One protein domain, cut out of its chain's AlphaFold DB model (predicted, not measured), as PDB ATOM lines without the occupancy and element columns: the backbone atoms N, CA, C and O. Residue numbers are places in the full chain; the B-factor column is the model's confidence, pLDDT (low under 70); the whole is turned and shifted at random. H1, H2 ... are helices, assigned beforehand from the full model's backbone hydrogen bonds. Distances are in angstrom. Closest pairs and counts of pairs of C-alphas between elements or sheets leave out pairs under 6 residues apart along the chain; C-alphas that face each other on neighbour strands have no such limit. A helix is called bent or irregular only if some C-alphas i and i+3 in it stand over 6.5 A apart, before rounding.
ATOM      1  N   GLU A  36     312.946 197.308 186.151       82.81
ATOM      2  CA  GLU A  36     313.813 196.578 185.217       82.81
ATOM      3  C   GLU A  36     314.014 197.344 183.907       82.81
ATOM      4  O   GLU A  36     315.090 197.296 183.314       82.81
ATOM      5  N   ALA A  37     313.009 198.119 183.490       86.31
ATOM      6  CA  ALA A  37     313.059 198.926 182.275       86.31
ATOM      7  C   ALA A  37     314.009 200.129 182.375       86.31
ATOM      8  O   ALA A  37     314.386 200.704 181.355       86.31
ATOM      9  N   LEU A  38     314.367 200.547 183.593       87.44
ATOM     10  CA  LEU A  38     315.202 201.730 183.819       87.44
ATOM     11  C   LEU A  38     316.695 201.440 183.645       87.44
ATOM     12  O   LEU A  38     317.478 202.368 183.434       87.44
ATOM     13  N   ASN A  39     317.103 200.172 183.726       88.19
ATOM     14  CA  ASN A  39     318.490 199.790 183.525       88.19
ATOM     15  C   ASN A  39     318.811 199.636 182.036       88.19
ATOM     16  O   ASN A  39     318.385 198.686 181.385       88.19
ATOM     17  N   TYR A  40     319.615 200.556 181.511       87.75
ATOM     18  CA  TYR A  40     320.082 200.519 180.125       87.75
ATOM     19  C   TYR A  40     321.464 199.863 179.965       87.75
ATOM     20  O   TYR A  40     321.934 199.689 178.837       87.75
ATOM     21  N   PHE A  41     322.144 199.512 181.063       89.75
ATOM     22  CA  PHE A  41     323.444 198.847 181.015       89.75
ATOM     23  C   PHE A  41     323.278 197.335 180.865       89.75
ATOM     24  O   PHE A  41     322.514 196.712 181.599       89.75
ATOM     25  N   LYS A  42     324.067 196.729 179.968       85.12
ATOM     26  CA  LYS A  42     324.056 195.273 179.718       85.12
ATOM     27  C   LYS A  42     324.378 194.443 180.966       85.12
ATOM     28  O   LYS A  42     323.813 193.374 181.138       85.12
ATOM     29  N   GLU A  43     325.272 194.946 181.812       84.44
ATOM     30  CA  GLU A  43     325.745 194.281 183.037       84.44
ATOM     31  C   GLU A  43     325.382 195.080 184.305       84.44
ATOM     32  O   GLU A  43     325.958 194.883 185.372       84.44
ATOM     33  N   GLY A  44     324.423 196.007 184.200       85.06
ATOM     34  CA  GLY A  44     323.884 196.726 185.355       85.06
ATOM     35  C   GLY A  44     322.808 195.916 186.074       85.06
ATOM     36  O   GLY A  44     322.154 195.067 185.469       85.06
ATOM     37  N   LYS A  45     322.579 196.211 187.355       87.50
ATOM     38  CA  LYS A  45     321.353 195.802 188.052       87.50
ATOM     39  C   LYS A  45     320.343 196.951 188.011       87.50
ATOM     40  O   LYS A  45     320.762 198.109 188.083       87.50
ATOM     41  N   PRO A  46     319.037 196.668 187.892       88.19
ATOM     42  CA  PRO A  46     318.022 197.704 187.996       88.19
ATOM     43  C   PRO A  46     318.015 198.350 189.383       88.19
ATOM     44  O   PRO A  46     318.363 197.693 190.365       88.19
ATOM     45  N   PRO A  47     317.650 199.641 189.470       90.75
ATOM     46  CA  PRO A  47     317.522 200.311 190.753       90.75
ATOM     47  C   PRO A  47     316.421 199.653 191.589       90.75
ATOM     48  O   PRO A  47     315.338 199.353 191.085       90.75
ATOM     49  N   GLU A  48     316.696 199.464 192.875       90.00
ATOM     50  CA  GLU A  48     315.723 198.972 193.847       90.00
ATOM     51  C   GLU A  48     314.894 200.139 194.399       90.00
ATOM     52  O   GLU A  48     315.408 201.241 194.627       90.00
ATOM     53  N   LEU A  49     313.595 199.905 194.606       89.62
ATOM     54  CA  LEU A  49     312.720 200.865 195.272       89.62
ATOM     55  C   LEU A  49     313.066 200.895 196.763       89.62
ATOM     56  O   LEU A  49     313.011 199.868 197.436       89.62
ATOM     57  N   LYS A  50     313.413 202.078 197.260       92.25
ATOM     58  CA  LYS A  50     313.734 202.319 198.669       92.25
ATOM     59  C   LYS A  50     312.488 202.741 199.444       92.25
ATOM     60  O   LYS A  50     311.443 203.014 198.854       92.25
ATOM     61  N   GLU A  51     312.595 202.810 200.767       95.50
ATOM     62  CA  GLU A  51     311.541 203.401 201.595       95.50
ATOM     63  C   GLU A  51     311.397 204.907 201.328       95.50
ATOM     64  O   GLU A  51     312.377 205.597 201.042       95.50
ATOM     65  N   ASP A  52     310.185 205.442 201.502       92.81
ATOM     66  CA  ASP A  52     309.870 206.857 201.254       92.81
ATOM     67  C   ASP A  52     310.809 207.832 201.990       92.81
ATOM     68  O   ASP A  52     311.159 208.881 201.456       92.81
ATOM     69  N   LYS A  53     311.273 207.461 203.191       94.50
ATOM     70  CA  LYS A  53     312.173 208.274 204.028       94.50
ATOM     71  C   LYS A  53     313.573 208.449 203.442       94.50
ATOM     72  O   LYS A  53     314.284 209.363 203.844       94.50
ATOM     73  N   GLU A  54     313.991 207.562 202.541       96.00
ATOM     74  CA  GLU A  54     315.289 207.673 201.871       96.00
ATOM     75  C   GLU A  54     315.250 208.645 200.690       96.00
ATOM     76  O   GLU A  54     316.301 209.075 200.204       96.00
ATOM     77  N   TYR A  55     314.054 208.990 200.210       95.62
ATOM     78  CA  TYR A  55     313.900 209.942 199.127       95.62
ATOM     79  C   TYR A  55     313.882 211.380 199.652       95.62
ATOM     80  O   TYR A  55     313.322 211.656 200.711       95.62
ATOM     81  N   PRO A  56     314.445 212.336 198.897       95.75
ATOM     82  CA  PRO A  56     314.364 213.743 199.261       95.75
ATOM     83  C   PRO A  56     312.919 214.257 199.322       95.75
ATOM     84  O   PRO A  56     312.114 213.959 198.437       95.75
ATOM     85  N   ASP A  57     312.634 215.153 200.269       92.44
ATOM     86  CA  ASP A  57     311.297 215.738 200.476       92.44
ATOM     87  C   ASP A  57     310.699 216.386 199.217       92.44
ATOM     88  O   ASP A  57     309.488 216.338 198.974       92.44
ATOM     89  N   TRP A  58     311.547 216.972 198.361       91.00
ATOM     90  CA  TRP A  58     311.092 217.612 197.128       91.00
ATOM     91  C   TRP A  58     310.403 216.622 196.179       91.00
ATOM     92  O   TRP A  58     309.537 217.043 195.410       91.00
ATOM     93  N   LEU A  59     310.714 215.321 196.243       93.50
ATOM     94  CA  LEU A  59     310.078 214.298 195.410       93.50
ATOM     95  C   LEU A  59     308.569 214.241 195.669       93.50
ATOM     96  O   LEU A  59     307.770 214.256 194.731       93.50
ATOM     97  N   PHE A  60     308.170 214.259 196.939       91.94
ATOM     98  CA  PHE A  60     306.764 214.188 197.334       91.94
ATOM     99  C   PHE A  60     306.007 215.472 196.991       91.94
ATOM    100  O   PHE A  60     304.822 215.428 196.647       91.94
ATOM    101  N   SER A  61     306.705 216.611 196.959       87.25
ATOM    102  CA  SER A  61     306.118 217.871 196.500       87.25
ATOM    103  C   SER A  61     305.749 217.857 195.010       87.25
ATOM    104  O   SER A  61     304.834 218.573 194.603       87.25
ATOM    105  N   LEU A  62     306.368 217.000 194.183       88.06
ATOM    106  CA  LEU A  62     306.033 216.896 192.754       88.06
ATOM    107  C   LEU A  62     304.629 216.344 192.499       88.06
ATOM    108  O   LEU A  62     304.044 216.647 191.457       88.06
ATOM    109  N   LYS A  63     304.091 215.555 193.435       89.50
ATOM    110  CA  LYS A  63     302.729 215.009 193.355       89.50
ATOM    111  C   LYS A  63     301.661 216.084 193.585       89.50
ATOM    112  O   LYS A  63     300.505 215.888 193.212       89.50
ATOM    113  N   SER A  64     302.031 217.216 194.187       87.75
ATOM    114  CA  SER A  64     301.099 218.310 194.450       87.75
ATOM    115  C   SER A  64     300.528 218.899 193.152       87.75
ATOM    116  O   SER A  64     301.188 218.969 192.108       87.75
ATOM    117  N   ARG A  65     299.262 219.337 193.204       87.69
ATOM    118  CA  ARG A  65     298.611 220.000 192.068       87.69
ATOM    119  C   ARG A  65     299.360 221.292 191.766       87.69
ATOM    120  O   ARG A  65     299.356 222.228 192.558       87.69
ATOM    121  N   ARG A  66     299.944 221.375 190.571       89.62
ATOM    122  CA  ARG A  66     300.509 222.634 190.079       89.62
ATOM    123  C   ARG A  66     299.380 223.645 189.869       89.62
ATOM    124  O   ARG A  66     298.396 223.313 189.210       89.62
ATOM    125  N   ALA A  67     299.563 224.869 190.365       92.00
ATOM    126  CA  ALA A  67     298.605 225.968 190.229       92.00
ATOM    127  C   ALA A  67     298.136 226.158 188.773       92.00
ATOM    128  O   ALA A  67     298.896 225.923 187.829       92.00
ATOM    129  N   THR A  68     296.900 226.569 188.543       95.12
ATOM    130  CA  THR A  68     296.433 226.933 187.195       95.12
ATOM    131  C   THR A  68     296.956 228.314 186.780       95.12
ATOM    132  O   THR A  68     297.744 228.928 187.499       95.12
ATOM    133  N   LEU A  69     296.595 228.789 185.582       95.88
ATOM    134  CA  LEU A  69     296.905 230.169 185.200       95.88
ATOM    135  C   LEU A  69     296.074 231.144 186.047       95.88
ATOM    136  O   LEU A  69     296.599 232.157 186.488       95.88
ATOM    137  N   GLU A  70     294.810 230.804 186.284       96.62
ATOM    138  CA  GLU A  70     293.862 231.555 187.101       96.62
ATOM    139  C   GLU A  70     294.357 231.674 188.550       96.62
ATOM    140  O   GLU A  70     294.524 232.790 189.036       96.62
ATOM    141  N   ASP A  71     294.737 230.553 189.177       95.88
ATOM    142  CA  ASP A  71     295.268 230.525 190.552       95.88
ATOM    143  C   ASP A  71     296.499 231.450 190.703       95.88
ATOM    144  O   ASP A  71     296.689 232.112 191.724       95.88
ATOM    145  N   LEU A  72     297.367 231.492 189.681       95.56
ATOM    146  CA  LEU A  72     298.568 232.333 189.683       95.56
ATOM    147  C   LEU A  72     298.229 233.819 189.527       95.56
ATOM    148  O   LEU A  72     298.827 234.645 190.213       95.56
ATOM    149  N   ILE A  73     297.274 234.158 188.660       96.25
ATOM    150  CA  ILE A  73     296.816 235.539 188.466       96.25
ATOM    151  C   ILE A  73     296.165 236.067 189.746       96.25
ATOM    152  O   ILE A  73     296.469 237.181 190.165       96.25
ATOM    153  N   GLU A  74     295.319 235.271 190.399       96.56
ATOM    154  CA  GLU A  74     294.688 235.656 191.665       96.56
ATOM    155  C   GLU A  74     295.724 235.937 192.755       96.56
ATOM    156  O   GLU A  74     295.644 236.966 193.429       96.56
ATOM    157  N   ARG A  75     296.743 235.078 192.894       94.62
ATOM    158  CA  ARG A  75     297.842 235.307 193.847       94.62
ATOM    159  C   ARG A  75     298.623 236.578 193.527       94.62
ATOM    160  O   ARG A  75     298.861 237.367 194.437       94.62
ATOM    161  N   VAL A  76     298.992 236.797 192.262       96.06
ATOM    162  CA  VAL A  76     299.691 238.022 191.833       96.06
ATOM    163  C   VAL A  76     298.856 239.255 192.153       96.06
ATOM    164  O   VAL A  76     299.363 240.171 192.791       96.06
ATOM    165  N   ASN A  77     297.574 239.262 191.788       96.44
ATOM    166  CA  ASN A  77     296.680 240.388 192.048       96.44
ATOM    167  C   ASN A  77     296.524 240.661 193.547       96.44
ATOM    168  O   ASN A  77     296.516 241.819 193.959       96.44
ATOM    169  N   LYS A  78     296.442 239.610 194.369       96.62
ATOM    170  CA  LYS A  78     296.350 239.736 195.825       96.62
ATOM    171  C   LYS A  78     297.576 240.437 196.412       96.62
ATOM    172  O   LYS A  78     297.409 241.395 197.159       96.62
ATOM    173  N   PHE A  79     298.787 239.993 196.075       95.69
ATOM    174  CA  PHE A  79     300.011 240.622 196.590       95.69
ATOM    175  C   PHE A  79     300.243 242.009 195.986       95.69
ATOM    176  O   PHE A  79     300.651 242.929 196.691       95.69
ATOM    177  N   TYR A  80     299.881 242.198 194.717       96.06
ATOM    178  CA  TYR A  80     299.936 243.504 194.071       96.06
ATOM    179  C   TYR A  80     299.028 244.527 194.761       96.06
ATOM    180  O   TYR A  80     299.424 245.669 194.966       96.06
ATOM    181  N   ALA A  81     297.829 244.122 195.182       96.00
ATOM    182  CA  ALA A  81     296.932 244.988 195.940       96.00
ATOM    183  C   ALA A  81     297.461 245.326 197.348       96.00
ATOM    184  O   ALA A  81     297.106 246.366 197.893       96.00
ATOM    185  N   GLN A  82     298.292 244.463 197.940       94.00
ATOM    186  CA  GLN A  82     298.840 244.658 199.287       94.00
ATOM    187  C   GLN A  82     300.053 245.593 199.317       94.00
ATOM    188  O   GLN A  82     300.212 246.340 200.277       94.00
ATOM    189  N   GLY A  83     300.905 245.559 198.291       92.88
ATOM    190  CA  GLY A  83     302.148 246.337 198.288       92.88
ATOM    191  C   GLY A  83     302.779 246.513 196.911       92.88
ATOM    192  O   GLY A  83     303.989 246.680 196.800       92.88
ATOM    193  N   GLY A  84     301.979 246.445 195.847       94.50
ATOM    194  CA  GLY A  84     302.438 246.651 194.481       94.50
ATOM    195  C   GLY A  84     303.401 245.570 193.990       94.50
ATOM    196  O   GLY A  84     303.292 244.391 194.328       94.50
ATOM    197  N   VAL A  85     304.335 245.977 193.132       93.19
ATOM    198  CA  VAL A  85     305.288 245.067 192.478       93.19
ATOM    199  C   VAL A  85     306.254 244.442 193.483       93.19
ATOM    200  O   VAL A  85     306.575 243.261 193.351       93.19
ATOM    201  N   ASP A  86     306.662 245.192 194.504       95.12
ATOM    202  CA  ASP A  86     307.641 244.736 195.494       95.12
ATOM    203  C   ASP A  86     307.078 243.573 196.317       95.12
ATOM    204  O   ASP A  86     307.694 242.511 196.406       95.12
ATOM    205  N   ALA A  87     305.827 243.694 196.778       94.88
ATOM    206  CA  ALA A  87     305.144 242.609 197.478       94.88
ATOM    207  C   ALA A  87     304.987 241.348 196.610       94.88
ATOM    208  O   ALA A  87     305.084 240.230 197.117       94.88
ATOM    209  N   VAL A  88     304.772 241.495 195.298       94.25
ATOM    210  CA  VAL A  88     304.734 240.353 194.369       94.25
ATOM    211  C   VAL A  88     306.109 239.692 194.255       94.25
ATOM    212  O   VAL A  88     306.188 238.465 194.287       94.25
ATOM    213  N   ALA A  89     307.176 240.482 194.125       93.38
ATOM    214  CA  ALA A  89     308.537 239.978 193.967       93.38
ATOM    215  C   ALA A  89     309.053 239.257 195.226       93.38
ATOM    216  O   ALA A  89     309.767 238.263 195.105       93.38
ATOM    217  N   GLU A  90     308.665 239.721 196.414       95.00
ATOM    218  CA  GLU A  90     309.051 239.111 197.691       95.00
ATOM    219  C   GLU A  90     308.273 237.823 197.997       95.00
ATOM    220  O   GLU A  90     308.838 236.864 198.522       95.00
ATOM    221  N   ASN A  91     306.977 237.780 197.667       95.38
ATOM    222  CA  ASN A  91     306.093 236.692 198.098       95.38
ATOM    223  C   ASN A  91     305.872 235.605 197.042       95.38
ATOM    224  O   ASN A  91     305.452 234.493 197.383       95.38
ATOM    225  N   ILE A  92     306.104 235.897 195.760       94.00
ATOM    226  CA  ILE A  92     305.908 234.924 194.683       94.00
ATOM    227  C   ILE A  92     307.262 234.490 194.125       94.00
ATOM    228  O   ILE A  92     307.979 235.297 193.532       94.00
ATOM    229  N   PRO A  93     307.604 233.193 194.221       94.00
ATOM    230  CA  PRO A  93     308.863 232.708 193.691       94.00
ATOM    231  C   PRO A  93     308.924 232.890 192.171       94.00
ATOM    232  O   PRO A  93     307.962 232.642 191.436       94.00
ATOM    233  N   TRP A  94     310.108 233.251 191.679       93.12
ATOM    234  CA  TRP A  94     310.345 233.515 190.258       93.12
ATOM    235  C   TRP A  94     309.907 232.369 189.329       93.12
ATOM    236  O   TRP A  94     309.423 232.596 188.217       93.12
ATOM    237  N   SER A  95     310.036 231.120 189.781       91.81
ATOM    238  CA  SER A  95     309.606 229.931 189.038       91.81
ATOM    239  C   SER A  95     308.098 229.927 188.740       91.81
ATOM    240  O   SER A  95     307.693 229.511 187.649       91.81
ATOM    241  N   GLU A  96     307.272 230.431 189.659       93.75
ATOM    242  CA  GLU A  96     305.825 230.558 189.484       93.75
ATOM    243  C   GLU A  96     305.470 231.696 188.525       93.75
ATOM    244  O   GLU A  96     304.680 231.478 187.603       93.75
ATOM    245  N   LEU A  97     306.114 232.862 188.655       95.00
ATOM    246  CA  LEU A  97     305.938 233.986 187.723       95.00
ATOM    247  C   LEU A  97     306.308 233.578 186.292       95.00
ATOM    248  O   LEU A  97     305.530 233.754 185.351       95.00
ATOM    249  N   ARG A  98     307.461 232.925 186.116       95.56
ATOM    250  CA  ARG A  98     307.893 232.394 184.816       95.56
ATOM    251  C   ARG A  98     306.878 231.404 184.242       95.56
ATOM    252  O   ARG A  98     306.609 231.403 183.036       95.56
ATOM    253  N   ARG A  99     306.303 230.549 185.089       94.75
ATOM    254  CA  ARG A  99     305.268 229.595 184.682       94.75
ATOM    255  C   ARG A  99     303.972 230.300 184.280       94.75
ATOM    256  O   ARG A  99     303.394 229.906 183.268       94.75
ATOM    257  N   MET A 100     303.556 231.339 185.002       97.00
ATOM    258  CA  MET A 100     302.397 232.168 184.660       97.00
ATOM    259  C   MET A 100     302.531 232.730 183.240       97.00
ATOM    260  O   MET A 100     301.665 232.484 182.400       97.00
ATOM    261  N   PHE A 101     303.655 233.385 182.926       96.50
ATOM    262  CA  PHE A 101     303.898 233.939 181.586       96.50
ATOM    263  C   PHE A 101     303.883 232.863 180.494       96.50
ATOM    264  O   PHE A 101     303.293 233.054 179.425       96.50
ATOM    265  N   ARG A 102     304.475 231.692 180.763       97.25
ATOM    266  CA  ARG A 102     304.439 230.556 179.832       97.25
ATOM    267  C   ARG A 102     303.006 230.094 179.561       97.25
ATOM    268  O   ARG A 102     302.649 229.878 178.402       97.25
ATOM    269  N   LEU A 103     302.193 229.932 180.604       97.06
ATOM    270  CA  LEU A 103     300.799 229.501 180.477       97.06
ATOM    271  C   LEU A 103     299.948 230.538 179.735       97.06
ATOM    272  O   LEU A 103     299.175 230.159 178.854       97.06
ATOM    273  N   ALA A 104     300.140 231.828 180.014       97.19
ATOM    274  CA  ALA A 104     299.468 232.914 179.303       97.19
ATOM    275  C   ALA A 104     299.786 232.890 177.798       97.19
ATOM    276  O   ALA A 104     298.879 232.972 176.965       97.19
ATOM    277  N   ASN A 105     301.054 232.677 177.427       97.50
ATOM    278  CA  ASN A 105     301.439 232.570 176.020       97.50
ATOM    279  C   ASN A 105     300.823 231.334 175.343       97.50
ATOM    280  O   ASN A 105     300.308 231.434 174.230       97.50
ATOM    281  N   ILE A 106     300.809 230.181 176.020       97.06
ATOM    282  CA  ILE A 106     300.156 228.968 175.503       97.06
ATOM    283  C   ILE A 106     298.656 229.210 175.289       97.06
ATOM    284  O   ILE A 106     298.124 228.823 174.250       97.06
ATOM    285  N   ARG A 107     297.971 229.871 176.233       97.31
ATOM    286  CA  ARG A 107     296.547 230.217 176.104       97.31
ATOM    287  C   ARG A 107     296.298 231.116 174.895       97.31
ATOM    288  O   ARG A 107     295.385 230.836 174.122       97.31
ATOM    289  N   ARG A 108     297.141 232.135 174.689       97.06
ATOM    290  CA  ARG A 108     297.079 233.024 173.518       97.06
ATOM    291  C   ARG A 108     297.229 232.252 172.205       97.06
ATOM    292  O   ARG A 108     296.400 232.413 171.319       97.06
ATOM    293  N   ILE A 109     298.245 231.391 172.099       97.00
ATOM    294  CA  ILE A 109     298.490 230.577 170.895       97.00
ATOM    295  C   ILE A 109     297.309 229.641 170.626       97.00
ATOM    296  O   ILE A 109     296.845 229.537 169.496       97.00
ATOM    297  N   ARG A 110     296.787 228.976 171.665       96.38
ATOM    298  CA  ARG A 110     295.617 228.097 171.528       96.38
ATOM    299  C   ARG A 110     294.391 228.852 171.030       96.38
ATOM    300  O   ARG A 110     293.682 228.314 170.193       96.38
ATOM    301  N   ARG A 111     294.153 230.072 171.520       96.31
ATOM    302  CA  ARG A 111     293.051 230.920 171.049       96.31
ATOM    303  C   ARG A 111     293.203 231.251 169.561       96.31
ATOM    304  O   ARG A 111     292.293 230.970 168.800       96.31
ATOM    305  N   GLN A 112     294.384 231.709 169.144       96.12
ATOM    306  CA  GLN A 112     294.664 232.019 167.735       96.12
ATOM    307  C   GLN A 112     294.526 230.803 166.811       96.12
ATOM    308  O   GLN A 112     294.064 230.927 165.684       96.12
ATOM    309  N   ASN A 113     294.935 229.617 167.270       95.88
ATOM    310  CA  ASN A 113     294.772 228.392 166.489       95.88
ATOM    311  C   ASN A 113     293.303 227.973 166.356       95.88
ATOM    312  O   ASN A 113     292.961 227.363 165.353       95.88
ATOM    313  N   LYS A 114     292.460 228.268 167.357       95.94
ATOM    314  CA  LYS A 114     291.015 228.018 167.288       95.94
ATOM    315  C   LYS A 114     290.338 228.964 166.301       95.94
ATOM    316  O   LYS A 114     289.678 228.480 165.401       95.94
ATOM    317  N   GLU A 115     290.598 230.268 166.421       94.75
ATOM    318  CA  GLU A 115     290.075 231.298 165.506       94.75
ATOM    319  C   GLU A 115     290.393 230.936 164.046       94.75
ATOM    320  O   GLU A 115     289.503 230.833 163.213       94.75
ATOM    321  N   LYS A 116     291.655 230.592 163.759       92.31
ATOM    322  CA  LYS A 116     292.068 230.163 162.417       92.31
ATOM    323  C   LYS A 116     291.444 228.854 161.952       92.31
ATOM    324  O   LYS A 116     291.385 228.640 160.755       92.31
ATOM    325  N   ALA A 117     291.087 227.944 162.856       90.31
ATOM    326  CA  ALA A 117     290.461 226.678 162.484       90.31
ATOM    327  C   ALA A 117     288.972 226.847 162.162       90.31
ATOM    328  O   ALA A 117     288.453 226.071 161.375       90.31
ATOM    329  N   GLU A 118     288.310 227.836 162.765       87.94
ATOM    330  CA  GLU A 118     286.909 228.188 162.496       87.94
ATOM    331  C   GLU A 118     286.747 229.000 161.196       87.94
ATOM    332  O   GLU A 118     285.660 229.050 160.633       87.94
ATOM    333  N   GLU A 119     287.824 229.621 160.702       76.88
ATOM    334  CA  GLU A 119     287.862 230.347 159.423       76.88
ATOM    335  C   GLU A 119     287.946 229.436 158.173       76.88
ATOM    336  O   GLU A 119     287.820 229.946 157.058       76.88
ATOM    337  N   PHE A 120     288.156 228.118 158.331       60.09
ATOM    338  CA  PHE A 120     288.211 227.120 157.242       60.09
ATOM    339  C   PHE A 120     287.014 226.168 157.276       60.09
ATOM    340  O   PHE A 120     286.584 225.758 156.173       60.09
TER     341      PHE A 120
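What this domain is: This is residues 36 to 120 of the 120 residues of an uncharacterized protein of Galdieria sulphuraria (UniProt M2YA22). A long, thin arm, residues 36 to 68 with the short helix H1 in it, leads to a helical hairpin in which H2 doubles back on itself at a kink and H3 runs on past it, residues 108 to 120 sticking out. The printed part has 85 residues with three named helices, in the order H1, H2, H3, and no named strand; its class is all helix. The whole is extended, with a radius of gyration of the C-alphas of 20.8 A, and flat, spanning 55 by 47 by 17 A.

Where its parts are: Begin at C-alpha 36, at (313.813, 196.578, 185.217); from there residues 36 to 56 hold no named element. H1 follows as residues 57 to 61. Find C-alpha 69 at (296.905, 230.169, 185.200), where H2 begins; it ends at residue 91, 17.1 A from its first C-alpha. H3, residues 94 to 118, runs 36.7 A to C-alpha 118 at (286.909, 228.188, 162.496).

How they stand to each other: H1 is apart from H2 and from H3. Look near residue 83 for the kink of 128 degrees in H2; H2 is irregular there, with C-alphas 82 and 85 9.4 A apart. H2 and H3 form a helical hairpin, opposite ways at a steep tilt of 40 degrees. They touch through residues 69 to 73 of H2 and 96 to 104 of H3 alone; the closest C-alphas, of Leu 69 and Met 100, are 5.9 A apart. In H1 and H3 every O i to N i+4 pair is within hydrogen-bond range; in H2, 16 of 19 are.

The domain as a whole: The two C-alphas farthest apart, of Glu 43 and Ala 81, are 59.7 A apart. The printed part has no cut. The link from H1 to H2 is short, and that from H2 to H3 tight. Residues 53 to 59, of which 57 to 59 belong to H1, stand free. The mean pLDDT of the printed part is 92.6; residue 120 alone is under 70.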